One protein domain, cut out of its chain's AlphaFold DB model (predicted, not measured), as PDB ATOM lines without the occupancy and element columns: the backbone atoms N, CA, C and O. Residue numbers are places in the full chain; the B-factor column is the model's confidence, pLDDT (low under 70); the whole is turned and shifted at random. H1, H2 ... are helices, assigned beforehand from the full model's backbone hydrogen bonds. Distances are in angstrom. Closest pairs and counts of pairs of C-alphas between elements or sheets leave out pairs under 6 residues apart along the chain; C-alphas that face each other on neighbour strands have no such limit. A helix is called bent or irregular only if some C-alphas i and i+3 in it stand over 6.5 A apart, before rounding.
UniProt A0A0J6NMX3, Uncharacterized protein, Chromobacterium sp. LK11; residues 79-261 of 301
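Overview. This is residues 79 to 261 of the 301 residues of an uncharacterized protein of Chromobacterium sp. LK11 (UniProt A0A0J6NMX3). What shape do these residues make? Two groups of helices sit along one long bent helix, H2: H1, H5 and H6 cluster at one end, while arm H2a, H3, H7 and H8 form a four-helix bundle, up and down, each running against the one before it in the chain. H4 packs on H2a and H3, and residues 254 to 261 of H8 stick out. What is printed? There are 183 residues with eight named helices, H1 to H8 in order, and no named strand, so the class is all helix. The whole is compact, with a radius of gyration of the C-alphas of 18.3 A, and spans 53 by 45 by 28 A.

Arrangement. What does the first helix touch? H1, residues 79 to 94, touches H5, residues 169 to 180, with its residues 81 to 88 alone, at a steep tilt of 53 degrees; their closest C-alphas, of Ala 84 and Leu 177, are 5.0 A apart. H6, residues 190 to 211, touches H5, with the C-alphas of Ser 171 and Ile 200 closest at 6.1 A. Which helix is the hub? H2, residues 97 to 130, touches five other helices; by its hydrogen bonds it was assigned as one helix, but it is bent, with C-alphas 118 and 121 7.1 A apart, into H2a, residues 97 to 118, and H2b, residues 121 to 130. H2a touches H4, residues 156 to 164, with residues 105 to 113 alone, closest at the C-alphas of Ala 109 and Phe 162, 5.0 A. How does the bundle meet? H7, residues 216 to 232, and H8, residues 238 to 261, are a helical hairpin at a steep tilt of 41 degrees, closest at the C-alphas of Ala 226 and Ala 242, 4.0 A. H3, residues 136 to 154, touches H8 at a shallow tilt of 29 degrees, the same way, closest at the C-alphas of Ala 150 and Cys 243, 4.4 A; H2a and H8 are apart. Are the helix backbones complete? Every O i to N i+4 pair is within hydrogen-bond range in H2a, H2b, H3, H5, H6 and H7, against 10 of 12 in H1, 3 of 5 in H4 and 19 of 20 in H8.

Along the chain. Where do the first and last helices lie? H1 begins at C-alpha 79 (55.610, -74.503, -35.736), and H8 ends at C-alpha 261 (44.655, -103.380, -23.697). How long are the longer ones? From first to last C-alpha H8 measures 35.4 A, H2a 31.6 A and H6 31.3 A. Which are irregular? H1, with C-alphas 80 and 83 7.3 A apart, and H4, with C-alphas 157 and 160 7.8 A apart.

Size, cuts and confidence. How far does it reach? The two C-alphas farthest apart, of Gln 94 and Pro 132, are 56.3 A apart. Is it unbroken? The printed part has no cut, and the link from H5 to H6 is short while the others are tight. Where is confidence low? The pLDDT is under 70 at residue 187, residues 235 to 236 and residues 250 to 261.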
ATOM      1  N   PRO A  79      56.676 -75.105 -34.944       80.38
ATOM      2  CA  PRO A  79      55.610 -74.503 -35.736       80.38
ATOM      3  C   PRO A  79      56.075 -73.980 -37.101       80.38
ATOM      4  O   PRO A  79      55.253 -73.929 -38.019       80.38
ATOM      5  N   ALA A  80      57.358 -73.645 -37.262       81.31
ATOM      6  CA  ALA A  80      57.935 -73.215 -38.530       81.31
ATOM      7  C   ALA A  80      57.810 -74.284 -39.629       81.31
ATOM      8  O   ALA A  80      57.643 -73.944 -40.799       81.31
ATOM      9  N   PHE A  81      57.806 -75.570 -39.267       82.94
ATOM     10  CA  PHE A  81      57.712 -76.685 -40.212       82.94
ATOM     11  C   PHE A  81      56.273 -77.089 -40.568       82.94
ATOM     12  O   PHE A  81      56.072 -77.924 -41.455       82.94
ATOM     13  N   LYS A  82      55.251 -76.479 -39.948       82.06
ATOM     14  CA  LYS A  82      53.835 -76.777 -40.239       82.06
ATOM     15  C   LYS A  82      53.476 -76.684 -41.730       82.06
ATOM     16  O   LYS A  82      52.796 -77.593 -42.206       82.06
ATOM     17  N   PRO A  83      53.920 -75.669 -42.502       82.88
ATOM     18  CA  PRO A  83      53.598 -75.592 -43.927       82.88
ATOM     19  C   PRO A  83      54.181 -76.762 -44.730       82.88
ATOM     20  O   PRO A  83      53.492 -77.338 -45.572       82.88
ATOM     21  N   ALA A  84      55.431 -77.149 -44.449       83.50
ATOM     22  CA  ALA A  84      56.092 -78.279 -45.103       83.50
ATOM     23  C   ALA A  84      55.388 -79.600 -44.768       83.50
ATOM     24  O   ALA A  84      55.093 -80.401 -45.654       83.50
ATOM     25  N   GLN A  85      55.030 -79.779 -43.498       83.00
ATOM     26  CA  GLN A  85      54.297 -80.940 -43.017       83.00
ATOM     27  C   GLN A  85      52.898 -81.055 -43.650       83.00
ATOM     28  O   GLN A  85      52.511 -82.133 -44.097       83.00
ATOM     29  N   GLN A  86      52.136 -79.959 -43.735       83.38
ATOM     30  CA  GLN A  86      50.809 -79.951 -44.365       83.38
ATOM     31  C   GLN A  86      50.884 -80.289 -45.857       83.38
ATOM     32  O   GLN A  86      50.088 -81.090 -46.349       83.38
ATOM     33  N   ARG A  87      51.868 -79.727 -46.572       85.38
ATOM     34  CA  ARG A  87      52.125 -80.056 -47.984       85.38
ATOM     35  C   ARG A  87      52.488 -81.527 -48.155       85.38
ATOM     36  O   ARG A  87      51.938 -82.182 -49.037       85.38
ATOM     37  N   PHE A  88      53.346 -82.056 -47.282       87.12
ATOM     38  CA  PHE A  88      53.710 -83.469 -47.294       87.12
ATOM     39  C   PHE A  88      52.491 -84.359 -47.057       87.12
ATOM     40  O   PHE A  88      52.267 -85.305 -47.807       87.12
ATOM     41  N   ALA A  89      51.659 -84.034 -46.067       84.25
ATOM     42  CA  ALA A  89      50.459 -84.803 -45.770       84.25
ATOM     43  C   ALA A  89      49.435 -84.770 -46.900       84.25
ATOM     44  O   ALA A  89      48.828 -85.794 -47.221       84.25
ATOM     45  N   HIS A  90      49.269 -83.618 -47.543       84.88
ATOM     46  CA  HIS A  90      48.422 -83.505 -48.719       84.88
ATOM     47  C   HIS A  90      48.941 -84.374 -49.870       84.88
ATOM     48  O   HIS A  90      48.183 -85.177 -50.413       84.88
ATOM     49  N   TRP A  91      50.235 -84.277 -50.190       87.94
ATOM     50  CA  TRP A  91      50.873 -85.102 -51.216       87.94
ATOM     51  C   TRP A  91      50.742 -86.597 -50.908       87.94
ATOM     52  O   TRP A  91      50.291 -87.362 -51.758       87.94
ATOM     53  N   LEU A  92      51.064 -87.014 -49.681       85.81
ATOM     54  CA  LEU A  92      51.053 -88.415 -49.262       85.81
ATOM     55  C   LEU A  92      49.649 -89.034 -49.370       85.81
ATOM     56  O   LEU A  92      49.508 -90.184 -49.790       85.81
ATOM     57  N   ASN A  93      48.597 -88.268 -49.064       83.94
ATOM     58  CA  ASN A  93      47.208 -88.718 -49.203       83.94
ATOM     59  C   ASN A  93      46.782 -88.975 -50.656       83.94
ATOM     60  O   ASN A  93      45.882 -89.784 -50.886       83.94
ATOM     61  N   GLN A  94      47.440 -88.342 -51.628       86.25
ATOM     62  CA  GLN A  94      47.225 -88.607 -53.054       86.25
ATOM     63  C   GLN A  94      47.993 -89.846 -53.544       86.25
ATOM     64  O   GLN A  94      47.668 -90.397 -54.594       86.25
ATOM     65  N   GLN A  95      48.996 -90.314 -52.793       86.94
ATOM     66  CA  GLN A  95      49.838 -91.442 -53.195       86.94
ATOM     67  C   GLN A  95      49.186 -92.801 -52.911       86.94
ATOM     68  O   GLN A  95      48.488 -92.959 -51.901       86.94
ATOM     69  N   PRO A  96      49.451 -93.835 -53.736       84.50
ATOM     70  CA  PRO A  96      49.001 -95.191 -53.449       84.50
ATOM     71  C   PRO A  96      49.665 -95.741 -52.177       84.50
ATOM     72  O   PRO A  96      50.775 -95.367 -51.808       84.50
ATOM     73  N   LEU A  97      49.006 -96.691 -51.511       80.81
ATOM     74  CA  LEU A  97      49.488 -97.269 -50.245       80.81
ATOM     75  C   LEU A  97      50.832 -97.991 -50.361       80.81
ATOM     76  O   LEU A  97      51.583 -98.071 -49.392       80.81
ATOM     77  N   ASN A  98      51.154 -98.506 -51.548       85.44
ATOM     78  CA  ASN A  98      52.474 -99.070 -51.796       85.44
ATOM     79  C   ASN A  98      53.570 -98.015 -51.568       85.44
ATOM     80  O   ASN A  98      54.589 -98.320 -50.961       85.44
ATOM     81  N   THR A  99      53.324 -96.755 -51.943       88.00
ATOM     82  CA  THR A  99      54.242 -95.639 -51.687       88.00
ATOM     83  C   THR A  99      54.426 -95.395 -50.192       88.00
ATOM     84  O   THR A  99      55.551 -95.197 -49.752       88.00
ATOM     85  N   TRP A 100      53.362 -95.485 -49.385       88.31
ATOM     86  CA  TRP A 100      53.455 -95.327 -47.925       88.31
ATOM     87  C   TRP A 100      54.378 -96.385 -47.312       88.31
ATOM     88  O   TRP A 100      55.299 -96.059 -46.564       88.31
ATOM     89  N   ARG A 101      54.176 -97.654 -47.691       87.56
ATOM     90  CA  ARG A 101      55.024 -98.771 -47.247       87.56
ATOM     91  C   ARG A 101      56.463 -98.598 -47.714       87.56
ATOM     92  O   ARG A 101      57.386 -98.830 -46.945       87.56
ATOM     93  N   GLN A 102      56.670 -98.167 -48.956       88.94
ATOM     94  CA  GLN A 102      58.007 -97.918 -49.489       88.94
ATOM     95  C   GLN A 102      58.724 -96.792 -48.741       88.94
ATOM     96  O   GLN A 102      59.893 -96.962 -48.408       88.94
ATOM     97  N   LEU A 103      58.041 -95.684 -48.438       90.69
ATOM     98  CA  LEU A 103      58.597 -94.580 -47.650       90.69
ATOM     99  C   LEU A 103      59.045 -95.061 -46.269       90.69
ATOM    100  O   LEU A 103      60.171 -94.772 -45.860       90.69
ATOM    101  N   LEU A 104      58.199 -95.841 -45.589       90.25
ATOM    102  CA  LEU A 104      58.508 -96.388 -44.272       90.25
ATOM    103  C   LEU A 104      59.661 -97.397 -44.323       90.25
ATOM    104  O   LEU A 104      60.626 -97.248 -43.578       90.25
ATOM    105  N   HIS A 105      59.621 -98.366 -45.239       90.75
ATOM    106  CA  HIS A 105      60.692 -99.355 -45.390       90.75
ATOM    107  C   HIS A 105      62.034 -98.698 -45.762       90.75
ATOM    108  O   HIS A 105      63.075 -99.075 -45.232       90.75
ATOM    109  N   ASN A 106      62.033 -97.694 -46.649       91.69
ATOM    110  CA  ASN A 106      63.251 -96.964 -47.020       91.69
ATOM    111  C   ASN A 106      63.802 -96.154 -45.842       91.69
ATOM    112  O   ASN A 106      65.013 -96.079 -45.650       91.69
ATOM    113  N   HIS A 107      62.923 -95.547 -45.041       91.81
ATOM    114  CA  HIS A 107      63.326 -94.853 -43.824       91.81
ATOM    115  C   HIS A 107      63.920 -95.816 -42.787       91.81
ATOM    116  O   HIS A 107      65.003 -95.555 -42.274       91.81
ATOM    117  N   GLN A 108      63.282 -96.963 -42.549       90.81
ATOM    118  CA  GLN A 108      63.794 -97.999 -41.648       90.81
ATOM    119  C   GLN A 108      65.152 -98.540 -42.109       90.81
ATOM    120  O   GLN A 108      66.065 -98.672 -41.298       90.81
ATOM    121  N   ALA A 109      65.324 -98.794 -43.410       91.50
ATOM    122  CA  ALA A 109      66.612 -99.209 -43.958       91.50
ATOM    123  C   ALA A 109      67.695 -98.138 -43.764       91.50
ATOM    124  O   ALA A 109      68.802 -98.472 -43.348       91.50
ATOM    125  N   ARG A 110      67.379 -96.854 -43.982       91.88
ATOM    126  CA  ARG A 110      68.309 -95.756 -43.676       91.88
ATOM    127  C   ARG A 110      68.695 -95.743 -42.196       91.88
ATOM    128  O   ARG A 110      69.878 -95.617 -41.903       91.88
ATOM    129  N   GLU A 111      67.737 -95.874 -41.278       91.25
ATOM    130  CA  GLU A 111      68.012 -95.861 -39.831       91.25
ATOM    131  C   GLU A 111      68.932 -97.015 -39.411       91.25
ATOM    132  O   GLU A 111      69.832 -96.805 -38.601       91.25
ATOM    133  N   VAL A 112      68.775 -98.210 -39.998       92.56
ATOM    134  CA  VAL A 112      69.684 -99.347 -39.753       92.56
ATOM    135  C   VAL A 112      71.117 -98.999 -40.155       92.56
ATOM    136  O   VAL A 112      72.043 -99.232 -39.382       92.56
ATOM    137  N   HIS A 113      71.318 -98.430 -41.346       92.12
ATOM    138  CA  HIS A 113      72.663 -98.088 -41.828       92.12
ATOM    139  C   HIS A 113      73.265 -96.924 -41.046       92.12
ATOM    140  O   HIS A 113      74.400 -97.029 -40.601       92.12
ATOM    141  N   ALA A 114      72.482 -95.881 -40.763       90.88
ATOM    142  CA  ALA A 114      72.924 -94.768 -39.925       90.88
ATOM    143  C   ALA A 114      73.323 -95.235 -38.515       90.88
ATOM    144  O   ALA A 114      74.299 -94.743 -37.950       90.88
ATOM    145  N   PHE A 115      72.597 -96.203 -37.948       92.00
ATOM    146  CA  PHE A 115      72.963 -96.821 -36.676       92.00
ATOM    147  C   PHE A 115      74.298 -97.565 -36.773       92.00
ATOM    148  O   PHE A 115      75.157 -97.386 -35.911       92.00
ATOM    149  N   ILE A 116      74.482 -98.383 -37.813       92.50
ATOM    150  CA  ILE A 116      75.730 -99.119 -38.038       92.50
ATOM    151  C   ILE A 116      76.892 -98.136 -38.158       92.50
ATOM    152  O   ILE A 116      77.853 -98.266 -37.405       92.50
ATOM    153  N   ASP A 117      76.783 -97.126 -39.016       90.81
ATOM    154  CA  ASP A 117      77.846 -96.146 -39.249       90.81
ATOM    155  C   ASP A 117      78.229 -95.407 -37.957       90.81
ATOM    156  O   ASP A 117      79.411 -95.282 -37.646       90.81
ATOM    157  N   ALA A 118      77.241 -95.009 -37.148       90.38
ATOM    158  CA  ALA A 118      77.478 -94.296 -35.892       90.38
ATOM    159  C   ALA A 118      78.153 -95.147 -34.799       90.38
ATOM    160  O   ALA A 118      78.844 -94.600 -33.948       90.38
ATOM    161  N   HIS A 119      77.954 -96.468 -34.797       88.44
ATOM    162  CA  HIS A 119      78.423 -97.348 -33.713       88.44
ATOM    163  C   HIS A 119      79.596 -98.247 -34.115       88.44
ATOM    164  O   HIS A 119      80.180 -98.922 -33.266       88.44
ATOM    165  N   THR A 120      79.942 -98.283 -35.403       87.88
ATOM    166  CA  THR A 120      81.004 -99.156 -35.913       87.88
ATOM    167  C   THR A 120      82.364 -98.754 -35.353       87.88
ATOM    168  O   THR A 120      83.110 -99.626 -34.918       87.88
ATOM    169  N   GLU A 121      82.686 -97.458 -35.311       85.38
ATOM    170  CA  GLU A 121      83.999 -96.992 -34.849       85.38
ATOM    171  C   GLU A 121      84.263 -97.374 -33.384       85.38
ATOM    172  O   GLU A 121      85.292 -97.976 -33.067       85.38
ATOM    173  N   ASP A 122      83.301 -97.099 -32.502       85.00
ATOM    174  CA  ASP A 122      83.399 -97.430 -31.079       85.00
ATOM    175  C   ASP A 122      83.523 -98.938 -30.844       85.00
ATOM    176  O   ASP A 122      84.279 -99.378 -29.971       85.00
ATOM    177  N   MET A 123      82.809 -99.744 -31.633       85.69
ATOM    178  CA  MET A 123      82.884-101.200 -31.562       85.69
ATOM    179  C   MET A 123      84.263-101.710 -32.002       85.69
ATOM    180  O   MET A 123      84.894-102.451 -31.245       85.69
ATOM    181  N   VAL A 124      84.774-101.262 -33.158       85.88
ATOM    182  CA  VAL A 124      86.100-101.667 -33.660       85.88
ATOM    183  C   VAL A 124      87.178-101.314 -32.645       85.88
ATOM    184  O   VAL A 124      88.030-102.145 -32.334       85.88
ATOM    185  N   ARG A 125      87.122-100.103 -32.080       85.88
ATOM    186  CA  ARG A 125      88.089 -99.638 -31.081       85.88
ATOM    187  C   ARG A 125      88.129-100.559 -29.856       85.88
ATOM    188  O   ARG A 125      89.212-100.913 -29.393       85.88
ATOM    189  N   ARG A 126      86.966-100.975 -29.344       83.62
ATOM    190  CA  ARG A 126      86.866-101.881 -28.183       83.62
ATOM    191  C   ARG A 126      87.359-103.293 -28.497       83.62
ATOM    192  O   ARG A 126      88.003-103.907 -27.649       83.62
ATOM    193  N   ASP A 127      87.068-103.808 -29.688       81.12
ATOM    194  CA  ASP A 127      87.466-105.163 -30.071       81.12
ATOM    195  C   ASP A 127      88.956-105.278 -30.399       81.12
ATOM    196  O   ASP A 127      89.590-106.242 -29.971       81.12
ATOM    197  N   LEU A 128      89.545-104.279 -31.060       82.69
ATOM    198  CA  LEU A 128      90.994-104.228 -31.285       82.69
ATOM    199  C   LEU A 128      91.779-104.158 -29.969       82.69
ATOM    200  O   LEU A 128      92.849-104.750 -29.863       82.69
ATOM    201  N   ALA A 129      91.236-103.483 -28.950       83.25
ATOM    202  CA  ALA A 129      91.845-103.438 -27.621       83.25
ATOM    203  C   ALA A 129      91.817-104.800 -26.903       83.25
ATOM    204  O   ALA A 129      92.722-105.107 -26.131       83.25
ATOM    205  N   ARG A 130      90.783-105.619 -27.139       80.00
ATOM    206  CA  ARG A 130      90.633-106.956 -26.530       80.00
ATOM    207  C   ARG A 130      91.388-108.042 -27.289       80.00
ATOM    208  O   ARG A 130      91.853-108.993 -26.668       80.00
ATOM    209  N   THR A 131      91.511-107.892 -28.603       76.00
ATOM    210  CA  THR A 131      92.162-108.866 -29.482       76.00
ATOM    211  C   THR A 131      93.159-108.151 -30.398       76.00
ATOM    212  O   THR A 131      92.857-107.898 -31.572       76.00
ATOM    213  N   PRO A 132      94.353-107.806 -29.884       71.75
ATOM    214  CA  PRO A 132      95.397-107.173 -30.680       71.75
ATOM    215  C   PRO A 132      95.787-108.081 -31.855       71.75
ATOM    216  O   PRO A 132      96.099-109.253 -31.655       71.75
ATOM    217  N   GLY A 133      95.743-107.556 -33.082       75.38
ATOM    218  CA  GLY A 133      96.030-108.312 -34.311       75.38
ATOM    219  C   GLY A 133      94.798-108.789 -35.089       75.38
ATOM    220  O   GLY A 133      94.951-109.343 -36.175       75.38
ATOM    221  N   ALA A 134      93.583-108.550 -34.586       79.44
ATOM    222  CA  ALA A 134      92.372-108.739 -35.381       79.44
ATOM    223  C   ALA A 134      92.307-107.731 -36.545       79.44
ATOM    224  O   ALA A 134      92.631-106.554 -36.386       79.44
ATOM    225  N   ASP A 135      91.853-108.181 -37.717       86.25
ATOM    226  CA  ASP A 135      91.641-107.303 -38.869       86.25
ATOM    227  C   ASP A 135      90.415-106.405 -38.636       86.25
ATOM    228  O   ASP A 135      89.276-106.877 -38.561       86.25
ATOM    229  N   ALA A 136      90.647-105.092 -38.555       85.75
ATOM    230  CA  ALA A 136      89.602-104.087 -38.384       85.75
ATOM    231  C   ALA A 136      88.509-104.201 -39.459       85.75
ATOM    232  O   ALA A 136      87.327-104.046 -39.154       85.75
ATOM    233  N   LYS A 137      88.868-104.532 -40.705       86.81
ATOM    234  CA  LYS A 137      87.896-104.673 -41.795       86.81
ATOM    235  C   LYS A 137      86.970-105.869 -41.571       86.81
ATOM    236  O   LYS A 137      85.760-105.754 -41.771       86.81
ATOM    237  N   ALA A 138      87.520-106.994 -41.117       86.00
ATOM    238  CA  ALA A 138      86.738-108.175 -40.765       86.00
ATOM    239  C   ALA A 138      85.797-107.906 -39.576       86.00
ATOM    240  O   ALA A 138      84.648-108.346 -39.598       86.00
ATOM    241  N   LEU A 139      86.245-107.132 -38.579       85.25
ATOM    242  CA  LEU A 139      85.418-106.729 -37.433       85.25
ATOM    243  C   LEU A 139      84.245-105.832 -37.851       85.25
ATOM    244  O   LEU A 139      83.105-106.094 -37.462       85.25
ATOM    245  N   ILE A 140      84.499-104.824 -38.693       88.56
ATOM    246  CA  ILE A 140      83.451-103.953 -39.257       88.56
ATOM    247  C   ILE A 140      82.399-104.792 -39.982       88.56
ATOM    248  O   ILE A 140      81.199-104.634 -39.748       88.56
ATOM    249  N   GLN A 141      82.849-105.710 -40.839       89.19
ATOM    250  CA  GLN A 141      81.957-106.553 -41.621       89.19
ATOM    251  C   GLN A 141      81.120-107.475 -40.724       89.19
ATOM    252  O   GLN A 141      79.902-107.549 -40.882       89.19
ATOM    253  N   ALA A 142      81.745-108.129 -39.741       86.75
ATOM    254  CA  ALA A 142      81.051-109.017 -38.813       86.75
ATOM    255  C   ALA A 142      79.999-108.274 -37.971       86.75
ATOM    256  O   ALA A 142      78.903-108.796 -37.750       86.75
ATOM    257  N   TYR A 143      80.309-107.057 -37.517       89.12
ATOM    258  CA  TYR A 143      79.361-106.215 -36.792       89.12
ATOM    259  C   TYR A 143      78.188-105.785 -37.672       89.12
ATOM    260  O   TYR A 143      77.029-105.976 -37.297       89.12
ATOM    261  N   ARG A 144      78.476-105.272 -38.873       91.12
ATOM    262  CA  ARG A 144      77.458-104.880 -39.855       91.12
ATOM    263  C   ARG A 144      76.512-106.037 -40.162       91.12
ATOM    264  O   ARG A 144      75.295-105.864 -40.132       91.12
ATOM    265  N   GLU A 145      77.051-107.227 -40.410       90.19
ATOM    266  CA  GLU A 145      76.250-108.427 -40.655       90.19
ATOM    267  C   GLU A 145      75.384-108.818 -39.460       90.19
ATOM    268  O   GLU A 145      74.238-109.222 -39.656       90.19
ATOM    269  N   ALA A 146      75.900-108.695 -38.235       89.81
ATOM    270  CA  ALA A 146      75.128-108.975 -37.031       89.81
ATOM    271  C   ALA A 146      73.957-107.994 -36.869       89.81
ATOM    272  O   ALA A 146      72.837-108.429 -36.606       89.81
ATOM    273  N   MET A 147      74.181-106.693 -37.083       92.94
ATOM    274  CA  MET A 147      73.124-105.680 -36.971       92.94
ATOM    275  C   MET A 147      72.060-105.833 -38.065       92.94
ATOM    276  O   MET A 147      70.865-105.795 -37.777       92.94
ATOM    277  N   ILE A 148      72.473-106.086 -39.313       92.62
ATOM    278  CA  ILE A 148      71.538-106.352 -40.417       92.62
ATOM    279  C   ILE A 148      70.757-107.647 -40.166       92.62
ATOM    280  O   ILE A 148      69.556-107.689 -40.425       92.62
ATOM    281  N   ALA A 149      71.402-108.697 -39.647       90.19
ATOM    282  CA  ALA A 149      70.726-109.948 -39.307       90.19
ATOM    283  C   ALA A 149      69.698-109.757 -38.182       90.19
ATOM    284  O   ALA A 149      68.589-110.277 -38.294       90.19
ATOM    285  N   ALA A 150      70.027-108.970 -37.154       90.69
ATOM    286  CA  ALA A 150      69.096-108.622 -36.086       90.69
ATOM    287  C   ALA A 150      67.869-107.873 -36.639       90.69
ATOM    288  O   ALA A 150      66.736-108.271 -36.376       90.69
ATOM    289  N   ALA A 151      68.075-106.862 -37.489       89.75
ATOM    290  CA  ALA A 151      66.977-106.153 -38.152       89.75
ATOM    291  C   ALA A 151      66.134-107.082 -39.049       89.75
ATOM    292  O   ALA A 151      64.904-107.053 -39.011       89.75
ATOM    293  N   ALA A 152      66.780-107.947 -39.835       89.88
ATOM    294  CA  ALA A 152      66.109-108.893 -40.726       89.88
ATOM    295  C   ALA A 152      65.295-109.953 -39.970       89.88
ATOM    296  O   ALA A 152      64.267-110.397 -40.472       89.88
ATOM    297  N   GLN A 153      65.711-110.344 -38.765       86.94
ATOM    298  CA  GLN A 153      64.936-111.255 -37.925       86.94
ATOM    299  C   GLN A 153      63.628-110.613 -37.443       86.94
ATOM    300  O   GLN A 153      62.610-111.296 -37.351       86.94
ATOM    301  N   LEU A 154      63.642-109.304 -37.181       83.69
ATOM    302  CA  LEU A 154      62.446-108.541 -36.809       83.69
ATOM    303  C   LEU A 154      61.517-108.320 -38.005       83.69
ATOM    304  O   LEU A 154      60.295-108.418 -37.876       83.69
ATOM    305  N   HIS A 155      62.089-108.055 -39.184       84.50
ATOM    306  CA  HIS A 155      61.337-107.837 -40.419       84.50
ATOM    307  C   HIS A 155      61.859-108.706 -41.567       84.50
ATOM    308  O   HIS A 155      62.527-108.195 -42.473       84.50
ATOM    309  N   PRO A 156      61.489-110.001 -41.608       84.19
ATOM    310  CA  PRO A 156      61.966-110.914 -42.648       84.19
ATOM    311  C   PRO A 156      61.639-110.430 -44.063       84.19
ATOM    312  O   PRO A 156      62.445-110.571 -44.978       84.19
ATOM    313  N   GLN A 157      60.487-109.774 -44.239       82.94
ATOM    314  CA  GLN A 157      60.060-109.234 -45.534       82.94
ATOM    315  C   GLN A 157      60.857-108.001 -45.994       82.94
ATOM    316  O   GLN A 157      60.752-107.601 -47.151       82.94
ATOM    317  N   GLN A 158      61.657-107.393 -45.112       85.00
ATOM    318  CA  GLN A 158      62.514-106.245 -45.419       85.00
ATOM    319  C   GLN A 158      64.006-106.607 -45.467       85.00
ATOM    320  O   GLN A 158      64.835-105.734 -45.717       85.00
ATOM    321  N   ALA A 159      64.361-107.883 -45.275       86.19
ATOM    322  CA  ALA A 159      65.747-108.330 -45.144       86.19
ATOM    323  C   ALA A 159      66.651-107.864 -46.299       86.19
ATOM    324  O   ALA A 159      67.736-107.340 -46.053       86.19
ATOM    325  N   GLU A 160      66.192-107.975 -47.553       86.81
ATOM    326  CA  GLU A 160      66.976-107.512 -48.709       86.81
ATOM    327  C   GLU A 160      67.205-105.999 -48.702       86.81
ATOM    328  O   GLU A 160      68.296-105.537 -49.027       86.81
ATOM    329  N   ARG A 161      66.217-105.216 -48.257       86.06
ATOM    330  CA  ARG A 161      66.346-103.755 -48.165       86.06
ATOM    331  C   ARG A 161      67.360-103.355 -47.102       86.06
ATOM    332  O   ARG A 161      68.163-102.459 -47.332       86.06
ATOM    333  N   PHE A 162      67.374-104.048 -45.964       89.31
ATOM    334  CA  PHE A 162      68.391-103.817 -44.938       89.31
ATOM    335  C   PHE A 162      69.794-104.183 -45.417       89.31
ATOM    336  O   PHE A 162      70.746-103.517 -45.028       89.31
ATOM    337  N   ARG A 163      69.948-105.188 -46.288       88.38
ATOM    338  CA  ARG A 163      71.256-105.513 -46.883       88.38
ATOM    339  C   ARG A 163      71.722-104.453 -47.874       88.38
ATOM    340  O   ARG A 163      72.875-104.034 -47.810       88.38
ATOM    341  N   GLN A 164      70.829-104.023 -48.760       85.12
ATOM    342  CA  GLN A 164      71.133-103.047 -49.808       85.12
ATOM    343  C   GLN A 164      71.397-101.649 -49.238       85.12
ATOM    344  O   GLN A 164      72.225-100.913 -49.769       85.12
ATOM    345  N   GLY A 165      70.720-101.294 -48.143       77.56
ATOM    346  CA  GLY A 165      70.683 -99.914 -47.675       77.56
ATOM    347  C   GLY A 165      69.984 -99.009 -48.684       77.56
ATOM    348  O   GLY A 165      69.311 -99.470 -49.606       77.56
ATOM    349  N   GLY A 166      70.112 -97.700 -48.496       75.00
ATOM    350  CA  GLY A 166      69.592 -96.735 -49.456       75.00
ATOM    351  C   GLY A 166      69.203 -95.407 -48.836       75.00
ATOM    352  O   GLY A 166      69.188 -95.226 -47.617       75.00
ATOM    353  N   VAL A 167      68.878 -94.461 -49.712       80.31
ATOM    354  CA  VAL A 167      68.453 -93.129 -49.293       80.31
ATOM    355  C   VAL A 167      66.994 -93.168 -48.850       80.31
ATOM    356  O   VAL A 167      66.136 -93.762 -49.507       80.31
ATOM    357  N   SER A 168      66.691 -92.511 -47.729       86.88
ATOM    358  CA  SER A 168      65.306 -92.358 -47.290       86.88
ATOM    359  C   SER A 168      64.600 -91.328 -48.164       86.88
ATOM    360  O   SER A 168      64.801 -90.122 -48.018       86.88
ATOM    361  N   THR A 169      63.723 -91.815 -49.037       86.69
ATOM    362  CA  THR A 169      62.840 -90.972 -49.851       86.69
ATOM    363  C   THR A 169      61.889 -90.133 -48.991       86.69
ATOM    364  O   THR A 169      61.533 -89.029 -49.388       86.69
ATOM    365  N   LEU A 170      61.531 -90.602 -47.788       87.62
ATOM    366  CA  LEU A 170      60.774 -89.819 -46.804       87.62
ATOM    367  C   LEU A 170      61.544 -88.565 -46.379       87.62
ATOM    368  O   LEU A 170      61.004 -87.461 -46.432       87.62
ATOM    369  N   SER A 171      62.806 -88.734 -45.979       87.94
ATOM    370  CA  SER A 171      63.646 -87.612 -45.566       87.94
ATOM    371  C   SER A 171      63.871 -86.625 -46.703       87.94
ATOM    372  O   SER A 171      63.680 -85.436 -46.498       87.94
ATOM    373  N   GLN A 172      64.173 -87.114 -47.911       89.12
ATOM    374  CA  GLN A 172      64.365 -86.257 -49.087       89.12
ATOM    375  C   GLN A 172      63.136 -85.390 -49.385       89.12
ATOM    376  O   GLN A 172      63.267 -84.196 -49.639       89.12
ATOM    377  N   GLN A 173      61.933 -85.972 -49.334       87.69
ATOM    378  CA  GLN A 173      60.697 -85.229 -49.592       87.69
ATOM    379  C   GLN A 173      60.439 -84.158 -48.524       87.69
ATOM    380  O   GLN A 173      60.092 -83.027 -48.860       87.69
ATOM    381  N   LEU A 174      60.641 -84.479 -47.244       86.69
ATOM    382  CA  LEU A 174      60.466 -83.508 -46.159       86.69
ATOM    383  C   LEU A 174      61.547 -82.419 -46.163       86.69
ATOM    384  O   LEU A 174      61.227 -81.258 -45.917       86.69
ATOM    385  N   GLU A 175      62.792 -82.756 -46.499       88.69
ATOM    386  CA  GLU A 175      63.883 -81.798 -46.715       88.69
ATOM    387  C   GLU A 175      63.530 -80.819 -47.844       88.69
ATOM    388  O   GLU A 175      63.563 -79.603 -47.645       88.69
ATOM    389  N   GLN A 176      63.098 -81.333 -49.000       88.50
ATOM    390  CA  GLN A 176      62.724 -80.517 -50.155       88.50
ATOM    391  C   GLN A 176      61.535 -79.593 -49.853       88.50
ATOM    392  O   GLN A 176      61.569 -78.404 -50.177       88.50
ATOM    393  N   LEU A 177      60.486 -80.106 -49.203       86.94
ATOM    394  CA  LEU A 177      59.312 -79.308 -48.839       86.94
ATOM    395  C   LEU A 177      59.629 -78.245 -47.781       86.94
ATOM    396  O   LEU A 177      59.043 -77.162 -47.812       86.94
ATOM    397  N   SER A 178      60.566 -78.529 -46.873       85.06
ATOM    398  CA  SER A 178      61.038 -77.562 -45.875       85.06
ATOM    399  C   SER A 178      61.829 -76.431 -46.528       85.06
ATOM    400  O   SER A 178      61.572 -75.261 -46.246       85.06
ATOM    401  N   GLN A 179      62.701 -76.748 -47.491       86.81
ATOM    402  CA  GLN A 179      63.412 -75.741 -48.287       86.81
ATOM    403  C   GLN A 179      62.444 -74.862 -49.095       86.81
ATOM    404  O   GLN A 179      62.570 -73.641 -49.104       86.81
ATOM    405  N   GLN A 180      61.412 -75.457 -49.704       85.50
ATOM    406  CA  GLN A 180      60.347 -74.721 -50.405       85.50
ATOM    407  C   GLN A 180      59.470 -73.863 -49.478       85.50
ATOM    408  O   GLN A 180      58.735 -72.996 -49.952       85.50
ATOM    409  N   ALA A 181      59.498 -74.118 -48.169       81.00
ATOM    410  CA  ALA A 181      58.861 -73.283 -47.156       81.00
ATOM    411  C   ALA A 181      59.798 -72.178 -46.624       81.00
ATOM    412  O   ALA A 181      59.406 -71.434 -45.730       81.00
ATOM    413  N   GLY A 182      61.014 -72.053 -47.170       80.31
ATOM    414  CA  GLY A 182      62.003 -71.051 -46.763       80.31
ATOM    415  C   GLY A 182      62.848 -71.453 -45.550       80.31
ATOM    416  O   GLY A 182      63.506 -70.596 -44.961       80.31
ATOM    417  N   LEU A 183      62.843 -72.733 -45.160       81.75
ATOM    418  CA  LEU A 183      63.636 -73.240 -44.038       81.75
ATOM    419  C   LEU A 183      64.983 -73.771 -44.540       81.75
ATOM    420  O   LEU A 183      65.045 -74.763 -45.267       81.75
ATOM    421  N   ASP A 184      66.073 -73.126 -44.125       76.94
ATOM    422  CA  ASP A 184      67.434 -73.589 -44.403       76.94
ATOM    423  C   ASP A 184      67.863 -74.621 -43.354       76.94
ATOM    424  O   ASP A 184      68.317 -74.285 -42.265       76.94
ATOM    425  N   CYS A 185      67.722 -75.898 -43.696       71.25
ATOM    426  CA  CYS A 185      68.074 -77.015 -42.817       71.25
ATOM    427  C   CYS A 185      69.513 -77.517 -43.043       71.25
ATOM    428  O   CYS A 185      69.806 -78.688 -42.800       71.25
ATOM    429  N   SER A 186      70.407 -76.665 -43.559       73.62
ATOM    430  CA  SER A 186      71.821 -77.007 -43.739       73.62
ATOM    431  C   SER A 186      72.566 -77.126 -42.403       73.62
ATOM    432  O   SER A 186      72.141 -76.592 -41.379       73.62
ATOM    433  N   ASN A 187      73.754 -77.742 -42.428       65.94
ATOM    434  CA  ASN A 187      74.642 -77.867 -41.258       65.94
ATOM    435  C   ASN A 187      75.021 -76.512 -40.615       65.94
ATOM    436  O   ASN A 187      75.551 -76.480 -39.508       65.94
ATOM    437  N   LYS A 188      74.759 -75.384 -41.294       74.81
ATOM    438  CA  LYS A 188      74.955 -74.028 -40.757       74.81
ATOM    439  C   LYS A 188      73.877 -73.630 -39.741       74.81
ATOM    440  O   LYS A 188      74.041 -72.628 -39.049       74.81
ATOM    441  N   ARG A 189      72.779 -74.390 -39.649       78.69
ATOM    442  CA  ARG A 189      71.654 -74.157 -38.735       78.69
ATOM    443  C   ARG A 189      71.261 -75.457 -38.021       78.69
ATOM    444  O   ARG A 189      70.224 -76.047 -38.332       78.69
ATOM    445  N   PRO A 190      72.049 -75.894 -37.022       81.06
ATOM    446  CA  PRO A 190      71.874 -77.198 -36.378       81.06
ATOM    447  C   PRO A 190      70.505 -77.365 -35.705       81.06
ATOM    448  O   PRO A 190      69.943 -78.454 -35.731       81.06
ATOM    449  N   LEU A 191      69.921 -76.287 -35.170       82.25
ATOM    450  CA  LEU A 191      68.582 -76.325 -34.569       82.25
ATOM    451  C   LEU A 191      67.484 -76.616 -35.605       82.25
ATOM    452  O   LEU A 191      66.583 -77.406 -35.340       82.25
ATOM    453  N   GLN A 192      67.575 -76.027 -36.804       82.50
ATOM    454  CA  GLN A 192      66.607 -76.273 -37.883       82.50
ATOM    455  C   GLN A 192      66.780 -77.678 -38.464       82.50
ATOM    456  O   GLN A 192      65.799 -78.360 -38.751       82.50
ATOM    457  N   GLN A 193      68.023 -78.149 -38.568       84.75
ATOM    458  CA  GLN A 193      68.317 -79.526 -38.949       84.75
ATOM    459  C   GLN A 193      67.767 -80.534 -37.927       84.75
ATOM    460  O   GLN A 193      67.145 -81.521 -38.313       84.75
ATOM    461  N   GLN A 194      67.928 -80.274 -36.627       85.25
ATOM    462  CA  GLN A 194      67.364 -81.118 -35.576       85.25
ATOM    463  C   GLN A 194      65.830 -81.149 -35.636       85.25
ATOM    464  O   GLN A 194      65.248 -82.233 -35.641       85.25
ATOM    465  N   ALA A 195      65.180 -79.989 -35.760       84.62
ATOM    466  CA  ALA A 195      63.725 -79.900 -35.878       84.62
ATOM    467  C   ALA A 195      63.190 -80.660 -37.108       84.62
ATOM    468  O   ALA A 195      62.170 -81.349 -37.034       84.62
ATOM    469  N   LEU A 196      63.912 -80.617 -38.233       86.94
ATOM    470  CA  LEU A 196      63.580 -81.407 -39.417       86.94
ATOM    471  C   LEU A 196      63.713 -82.917 -39.163       86.94
ATOM    472  O   LEU A 196      62.859 -83.697 -39.588       86.94
ATOM    473  N   HIS A 197      64.756 -83.349 -38.457       87.50
ATOM    474  CA  HIS A 197      64.928 -84.757 -38.093       87.50
ATOM    475  C   HIS A 197      63.806 -85.246 -37.164       87.50
ATOM    476  O   HIS A 197      63.307 -86.361 -37.336       87.50
ATOM    477  N   GLU A 198      63.380 -84.417 -36.211       86.56
ATOM    478  CA  GLU A 198      62.244 -84.698 -35.329       86.56
ATOM    479  C   GLU A 198      60.937 -84.816 -36.121       86.56
ATOM    480  O   GLU A 198      60.198 -85.787 -35.943       86.56
ATOM    481  N   LEU A 199      60.701 -83.913 -37.078       86.81
ATOM    482  CA  LEU A 199      59.570 -84.001 -38.001       86.81
ATOM    483  C   LEU A 199      59.588 -85.306 -38.809       86.81
ATOM    484  O   LEU A 199      58.556 -85.972 -38.912       86.81
ATOM    485  N   ILE A 200      60.733 -85.687 -39.382       89.94
ATOM    486  CA  ILE A 200      60.871 -86.926 -40.166       89.94
ATOM    487  C   ILE A 200      60.525 -88.142 -39.303       89.94
ATOM    488  O   ILE A 200      59.750 -88.994 -39.743       89.94
ATOM    489  N   ARG A 201      61.051 -88.209 -38.075       87.81
ATOM    490  CA  ARG A 201      60.768 -89.307 -37.138       87.81
ATOM    491  C   ARG A 201      59.293 -89.378 -36.782       87.81
ATOM    492  O   ARG A 201      58.683 -90.432 -36.929       87.81
ATOM    493  N   ALA A 202      58.707 -88.252 -36.385       85.31
ATOM    494  CA  ALA A 202      57.306 -88.205 -36.002       85.31
ATOM    495  C   ALA A 202      56.387 -88.569 -37.183       85.31
ATOM    496  O   ALA A 202      55.401 -89.284 -37.018       85.31
ATOM    497  N   THR A 203      56.753 -88.155 -38.397       87.00
ATOM    498  CA  THR A 203      56.046 -88.529 -39.627       87.00
ATOM    499  C   THR A 203      56.164 -90.028 -39.916       87.00
ATOM    500  O   THR A 203      55.175 -90.666 -40.273       87.00
ATOM    501  N   ALA A 204      57.349 -90.618 -39.747       88.50
ATOM    502  CA  ALA A 204      57.552 -92.051 -39.928       88.50
ATOM    503  C   ALA A 204      56.761 -92.883 -38.904       88.50
ATOM    504  O   ALA A 204      56.172 -93.896 -39.278       88.50
ATOM    505  N   ASP A 205      56.687 -92.430 -37.649       86.75
ATOM    506  CA  ASP A 205      55.869 -93.053 -36.603       86.75
ATOM    507  C   ASP A 205      54.375 -92.992 -36.950       86.75
ATOM    508  O   ASP A 205      53.673 -93.993 -36.820       86.75
ATOM    509  N   GLN A 206      53.893 -91.861 -37.472       84.50
ATOM    510  CA  GLN A 206      52.512 -91.732 -37.944       84.50
ATOM    511  C   GLN A 206      52.208 -92.640 -39.143       84.50
ATOM    512  O   GLN A 206      51.127 -93.225 -39.205       84.50
ATOM    513  N   ILE A 207      53.139 -92.776 -40.095       85.94
ATOM    514  CA  ILE A 207      52.997 -93.712 -41.221       85.94
ATOM    515  C   ILE A 207      52.983 -95.160 -40.708       85.94
ATOM    516  O   ILE A 207      52.187 -95.964 -41.187       85.94
ATOM    517  N   ALA A 208      53.819 -95.493 -39.721       85.06
ATOM    518  CA  ALA A 208      53.841 -96.813 -39.098       85.06
ATOM    519  C   ALA A 208      52.524 -97.123 -38.369       85.06
ATOM    520  O   ALA A 208      51.935 -98.170 -38.621       85.06
ATOM    521  N   ASP A 209      52.007 -96.186 -37.566       83.00
ATOM    522  CA  ASP A 209      50.704 -96.305 -36.899       83.00
ATOM    523  C   ASP A 209      49.557 -96.459 -37.908       83.00
ATOM    524  O   ASP A 209      48.656 -97.276 -37.727       83.00
ATOM    525  N   ALA A 210      49.604 -95.702 -39.004       79.75
ATOM    526  CA  ALA A 210      48.631 -95.775 -40.088       79.75
ATOM    527  C   ALA A 210      48.647 -97.130 -40.819       79.75
ATOM    528  O   ALA A 210      47.604 -97.615 -41.254       79.75
ATOM    529  N   LEU A 211      49.824 -97.731 -40.980       79.69
ATOM    530  CA  LEU A 211      49.995 -99.016 -41.657       79.69
ATOM    531  C   LEU A 211      49.917-100.219 -40.706       79.69
ATOM    532  O   LEU A 211      50.077-101.344 -41.179       79.69
ATOM    533  N   GLU A 212      49.712 -99.990 -39.403       78.69
ATOM    534  CA  GLU A 212      49.831-101.005 -38.344       78.69
ATOM    535  C   GLU A 212      51.174-101.762 -38.424       78.69
ATOM    536  O   GLU A 212      51.265-102.974 -38.227       78.69
ATOM    537  N   GLN A 213      52.238-101.030 -38.763       81.19
ATOM    538  CA  GLN A 213      53.599-101.540 -38.874       81.19
ATOM    539  C   GLN A 213      54.453-101.104 -37.685       81.19
ATOM    540  O   GLN A 213      54.156-100.151 -36.968       81.19
ATOM    541  N   THR A 214      55.561-101.811 -37.490       79.94
ATOM    542  CA  THR A 214      56.550-101.481 -36.468       79.94
ATOM    543  C   THR A 214      57.081-100.060 -36.629       79.94
ATOM    544  O   THR A 214      57.528 -99.664 -37.706       79.94
ATOM    545  N   LYS A 215      57.106 -99.321 -35.518       84.06
ATOM    546  CA  LYS A 215      57.697 -97.984 -35.456       84.06
ATOM    547  C   LYS A 215      59.220 -98.035 -35.617       84.06
ATOM    548  O   LYS A 215      59.857 -98.905 -35.016       84.06
ATOM    549  N   PRO A 216      59.829 -97.084 -36.348       85.06
ATOM    550  CA  PRO A 216      61.285 -96.952 -36.443       85.06
ATOM    551  C   PRO A 216      62.003 -96.916 -35.085       85.06
ATOM    552  O   PRO A 216      63.091 -97.470 -34.951       85.06
ATOM    553  N   GLN A 217      61.385 -96.335 -34.051       85.31
ATOM    554  CA  GLN A 217      61.969 -96.288 -32.704       85.31
ATOM    555  C   GLN A 217      62.171 -97.681 -32.085       85.31
ATOM    556  O   GLN A 217      63.178 -97.923 -31.421       85.31
ATOM    557  N   LEU A 218      61.252 -98.618 -32.339       84.62
ATOM    558  CA  LEU A 218      61.369 -99.992 -31.843       84.62
ATOM    559  C   LEU A 218      62.498-100.743 -32.544       84.62
ATOM    560  O   LEU A 218      63.246-101.478 -31.903       84.62
ATOM    561  N   LEU A 219      62.657-100.508 -33.850       88.44
ATOM    562  CA  LEU A 219      63.787-101.032 -34.610       88.44
ATOM    563  C   LEU A 219      65.111-100.514 -34.034       88.44
ATOM    564  O   LEU A 219      66.023-101.300 -33.800       88.44
ATOM    565  N   ARG A 220      65.195 -99.213 -33.733       89.06
ATOM    566  CA  ARG A 220      66.383 -98.606 -33.120       89.06
ATOM    567  C   ARG A 220      66.713 -99.216 -31.757       89.06
ATOM    568  O   ARG A 220      67.848 -99.625 -31.543       89.06
ATOM    569  N   LYS A 221      65.725 -99.354 -30.869       88.19
ATOM    570  CA  LYS A 221      65.908 -99.988 -29.553       88.19
ATOM    571  C   LYS A 221      66.407-101.431 -29.679       88.19
ATOM    572  O   LYS A 221      67.287-101.853 -28.934       88.19
ATOM    573  N   ALA A 222      65.872-102.187 -30.634       86.69
ATOM    574  CA  ALA A 222      66.309-103.556 -30.867       86.69
ATOM    575  C   ALA A 222      67.746-103.626 -31.420       86.69
ATOM    576  O   ALA A 222      68.508-104.504 -31.021       86.69
ATOM    577  N   LEU A 223      68.149-102.681 -32.280       90.94
ATOM    578  CA  LEU A 223      69.536-102.545 -32.742       90.94
ATOM    579  C   LEU A 223      70.494-102.169 -31.605       90.94
ATOM    580  O   LEU A 223      71.585-102.725 -31.519       90.94
ATOM    581  N   GLU A 224      70.087-101.281 -30.697       91.38
ATOM    582  CA  GLU A 224      70.861-100.935 -29.496       91.38
ATOM    583  C   GLU A 224      71.071-102.166 -28.602       91.38
ATOM    584  O   GLU A 224      72.192-102.451 -28.178       91.38
ATOM    585  N   GLN A 225      70.019-102.959 -28.377       87.25
ATOM    586  CA  GLN A 225      70.126-104.218 -27.634       87.25
ATOM    587  C   GLN A 225      71.009-105.244 -28.351       87.25
ATOM    588  O   GLN A 225      71.849-105.879 -27.711       87.25
ATOM    589  N   ALA A 226      70.874-105.367 -29.674       87.00
ATOM    590  CA  ALA A 226      71.729-106.222 -30.487       87.00
ATOM    591  C   ALA A 226      73.202-105.801 -30.393       87.00
ATOM    592  O   ALA A 226      74.070-106.659 -30.247       87.00
ATOM    593  N   SER A 227      73.492-104.497 -30.439       89.25
ATOM    594  CA  SER A 227      74.850-103.953 -30.329       89.25
ATOM    595  C   SER A 227      75.452-104.223 -28.949       89.25
ATOM    596  O   SER A 227      76.568-104.735 -28.846       89.25
ATOM    597  N   ASN A 228      74.687-103.993 -27.880       87.31
ATOM    598  CA  ASN A 228      75.118-104.298 -26.515       87.31
ATOM    599  C   ASN A 228      75.402-105.795 -26.327       87.31
ATOM    600  O   ASN A 228      76.444-106.168 -25.785       87.31
ATOM    601  N   ALA A 229      74.519-106.663 -26.828       84.44
ATOM    602  CA  ALA A 229      74.721-108.108 -26.796       84.44
ATOM    603  C   ALA A 229      75.944-108.529 -27.626       84.44
ATOM    604  O   ALA A 229      76.762-109.327 -27.167       84.44
ATOM    605  N   TYR A 230      76.133-107.949 -28.813       84.94
ATOM    606  CA  TYR A 230      77.323-108.187 -29.627       84.94
ATOM    607  C   TYR A 230      78.608-107.881 -28.840       84.94
ATOM    608  O   TYR A 230      79.551-108.664 -28.872       84.94
ATOM    609  N   GLN A 231      78.641-106.791 -28.073       83.25
ATOM    610  CA  GLN A 231      79.817-106.396 -27.287       83.25
ATOM    611  C   GLN A 231      80.028-107.220 -26.004       83.25
ATOM    612  O   GLN A 231      81.165-107.343 -25.527       83.25
ATOM    613  N   ALA A 232      78.952-107.762 -25.431       82.50
ATOM    614  CA  ALA A 232      78.984-108.539 -24.193       82.50
ATOM    615  C   ALA A 232      79.480-109.979 -24.396       82.50
ATOM    616  O   ALA A 232      80.058-110.564 -23.481       82.50
ATOM    617  N   HIS A 233      79.275-110.558 -25.584       74.69
ATOM    618  CA  HIS A 233      79.539-111.975 -25.828       74.69
ATOM    619  C   HIS A 233      80.905-112.258 -26.492       74.69
ATOM    620  O   HIS A 233      81.440-111.423 -27.231       74.69
ATOM    621  N   PRO A 234      81.490-113.455 -26.278       70.69
ATOM    622  CA  PRO A 234      82.685-113.904 -26.994       70.69
ATOM    623  C   PRO A 234      82.450-113.977 -28.507       70.69
ATOM    624  O   PRO A 234      81.370-114.395 -28.932       70.69
ATOM    625  N   ALA A 235      83.470-113.644 -29.313       66.06
ATOM    626  CA  ALA A 235      83.398-113.502 -30.776       66.06
ATOM    627  C   ALA A 235      82.623-114.623 -31.500       66.06
ATOM    628  O   ALA A 235      81.800-114.330 -32.365       66.06
ATOM    629  N   ALA A 236      82.797-115.883 -31.084       59.84
ATOM    630  CA  ALA A 236      82.126-117.048 -31.671       59.84
ATOM    631  C   ALA A 236      80.589-117.073 -31.498       59.84
ATOM    632  O   ALA A 236      79.902-117.787 -32.221       59.84
ATOM    633  N   THR A 237      80.034-116.299 -30.561       74.19
ATOM    634  CA  THR A 237      78.599-116.328 -30.197       74.19
ATOM    635  C   THR A 237      77.871-115.000 -30.415       74.19
ATOM    636  O   THR A 237      76.643-114.949 -30.347       74.19
ATOM    637  N   ARG A 238      78.598-113.923 -30.744       75.56
ATOM    638  CA  ARG A 238      78.055-112.554 -30.818       75.56
ATOM    639  C   ARG A 238      76.900-112.403 -31.795       75.56
ATOM    640  O   ARG A 238      75.907-111.764 -31.468       75.56
ATOM    641  N   ARG A 239      77.016-113.002 -32.985       74.62
ATOM    642  CA  ARG A 239      75.988-112.896 -34.031       74.62
ATOM    643  C   ARG A 239      74.664-113.506 -33.572       74.62
ATOM    644  O   ARG A 239      73.620-112.891 -33.744       74.62
ATOM    645  N   GLN A 240      74.710-114.686 -32.958       78.00
ATOM    646  CA  GLN A 240      73.512-115.365 -32.469       78.00
ATOM    647  C   GLN A 240      72.910-114.646 -31.255       78.00
ATOM    648  O   GLN A 240      71.694-114.477 -31.195       78.00
ATOM    649  N   ALA A 241      73.746-114.175 -30.329       77.44
ATOM    650  CA  ALA A 241      73.289-113.451 -29.146       77.44
ATOM    651  C   ALA A 241      72.652-112.091 -29.486       77.44
ATOM    652  O   ALA A 241      71.601-111.756 -28.947       77.44
ATOM    653  N   ALA A 242      73.234-111.341 -30.429       78.12
ATOM    654  CA  ALA A 242      72.688-110.070 -30.907       78.12
ATOM    655  C   ALA A 242      71.282-110.233 -31.508       78.12
ATOM    656  O   ALA A 242      70.354-109.501 -31.164       78.12
ATOM    657  N   CYS A 243      71.119-111.250 -32.354       80.06
ATOM    658  CA  CYS A 243      69.845-111.646 -32.944       80.06
ATOM    659  C   CYS A 243      68.789-112.023 -31.884       80.06
ATOM    660  O   CYS A 243      67.647-111.564 -31.932       80.06
ATOM    661  N   GLN A 244      69.170-112.824 -30.883       82.38
ATOM    662  CA  GLN A 244      68.266-113.228 -29.800       82.38
ATOM    663  C   GLN A 244      67.835-112.051 -28.915       82.38
ATOM    664  O   GLN A 244      66.653-111.948 -28.591       82.38
ATOM    665  N   ALA A 245      68.757-111.150 -28.565       79.88
ATOM    666  CA  ALA A 245      68.452-109.967 -27.762       79.88
ATOM    667  C   ALA A 245      67.446-109.042 -28.469       79.88
ATOM    668  O   ALA A 245      66.461-108.625 -27.863       79.88
ATOM    669  N   ALA A 246      67.630-108.804 -29.772       77.38
ATOM    670  CA  ALA A 246      66.691-108.018 -30.574       77.38
ATOM    671  C   ALA A 246      65.280-108.634 -30.607       77.38
ATOM    672  O   ALA A 246      64.277-107.927 -30.509       77.38
ATOM    673  N   ALA A 247      65.179-109.963 -30.714       79.19
ATOM    674  CA  ALA A 247      63.887-110.649 -30.718       79.19
ATOM    675  C   ALA A 247      63.138-110.520 -29.374       79.19
ATOM    676  O   ALA A 247      61.909-110.422 -29.358       79.19
ATOM    677  N   GLN A 248      63.861-110.476 -28.250       80.31
ATOM    678  CA  GLN A 248      63.274-110.310 -26.915       80.31
ATOM    679  C   GLN A 248      62.663-108.919 -26.705       80.31
ATOM    680  O   GLN A 248      61.639-108.814 -26.027       80.31
ATOM    681  N   THR A 249      63.213-107.869 -27.331       75.00
ATOM    682  CA  THR A 249      62.642-106.509 -27.284       75.00
ATOM    683  C   THR A 249      61.187-106.496 -27.748       75.00
ATOM    684  O   THR A 249      60.330-105.879 -27.119       75.00
ATOM    685  N   PHE A 250      60.902-107.214 -28.838       65.06
ATOM    686  CA  PHE A 250      59.571-107.283 -29.438       65.06
ATOM    687  C   PHE A 250      58.613-108.201 -28.678       65.06
ATOM    688  O   PHE A 250      57.417-107.921 -28.619       65.06
ATOM    689  N   ALA A 251      59.124-109.285 -28.091       65.06
ATOM    690  CA  ALA A 251      58.317-110.192 -27.282       65.06
ATOM    691  C   ALA A 251      57.806-109.502 -26.003       65.06
ATOM    692  O   ALA A 251      56.608-109.536 -25.730       65.06
ATOM    693  N   GLY A 252      58.687-108.801 -25.279       58.00
ATOM    694  CA  GLY A 252      58.331-108.127 -24.025       58.00
ATOM    695  C   GLY A 252      57.366-106.950 -24.202       58.00
ATOM    696  O   GLY A 252      56.501-106.728 -23.360       58.00
ATOM    697  N   GLU A 253      57.455-106.210 -25.311       57.06
ATOM    698  CA  GLU A 253      56.526-105.104 -25.581       57.06
ATOM    699  C   GLU A 253      55.174-105.567 -26.126       57.06
ATOM    700  O   GLU A 253      54.166-104.919 -25.853       57.06
ATOM    701  N   ARG A 254      55.113-106.701 -26.837       52.56
ATOM    702  CA  ARG A 254      53.838-107.307 -27.244       52.56
ATOM    703  C   ARG A 254      53.041-107.769 -26.025       52.56
ATOM    704  O   ARG A 254      51.862-107.455 -25.922       52.56
ATOM    705  N   GLU A 255      53.708-108.397 -25.057       50.34
ATOM    706  CA  GLU A 255      53.100-108.763 -23.773       50.34
ATOM    707  C   GLU A 255      52.701-107.531 -22.943       50.34
ATOM    708  O   GLU A 255      51.612-107.508 -22.371       50.34
ATOM    709  N   ALA A 256      53.517-106.471 -22.924       50.41
ATOM    710  CA  ALA A 256      53.179-105.226 -22.229       50.41
ATOM    711  C   ALA A 256      51.995-104.477 -22.877       50.41
ATOM    712  O   ALA A 256      51.168-103.897 -22.173       50.41
ATOM    713  N   ASN A 257      51.883-104.500 -24.208       41.16
ATOM    714  CA  ASN A 257      50.794-103.853 -24.946       41.16
ATOM    715  C   ASN A 257      49.476-104.651 -24.855       41.16
ATOM    716  O   ASN A 257      48.403-104.058 -24.704       41.16
ATOM    717  N   ASP A 258      49.555-105.987 -24.846       41.91
ATOM    718  CA  ASP A 258      48.412-106.878 -24.601       41.91
ATOM    719  C   ASP A 258      47.911-106.753 -23.145       41.91
ATOM    720  O   ASP A 258      46.705-106.715 -22.891       41.91
ATOM    721  N   GLN A 259      48.809-106.578 -22.168       43.00
ATOM    722  CA  GLN A 259      48.427-106.293 -20.777       43.00
ATOM    723  C   GLN A 259      47.784-104.906 -20.609       43.00
ATOM    724  O   GLN A 259      46.854-104.753 -19.814       43.00
ATOM    725  N   ASN A 260      48.202-103.900 -21.386       42.50
ATOM    726  CA  ASN A 260      47.613-102.556 -21.342       42.50
ATOM    727  C   ASN A 260      46.216-102.497 -21.991       42.50
ATOM    728  O   ASN A 260      45.314-101.829 -21.479       42.50
ATOM    729  N   THR A 261      45.990-103.242 -23.079       38.47
ATOM    730  CA  THR A 261      44.655-103.380 -23.697       38.47
ATOM    731  C   THR A 261      43.697-104.226 -22.847       38.47
ATOM    732  O   THR A 261      42.506-103.900 -22.757       38.47
TER     733      THR A 261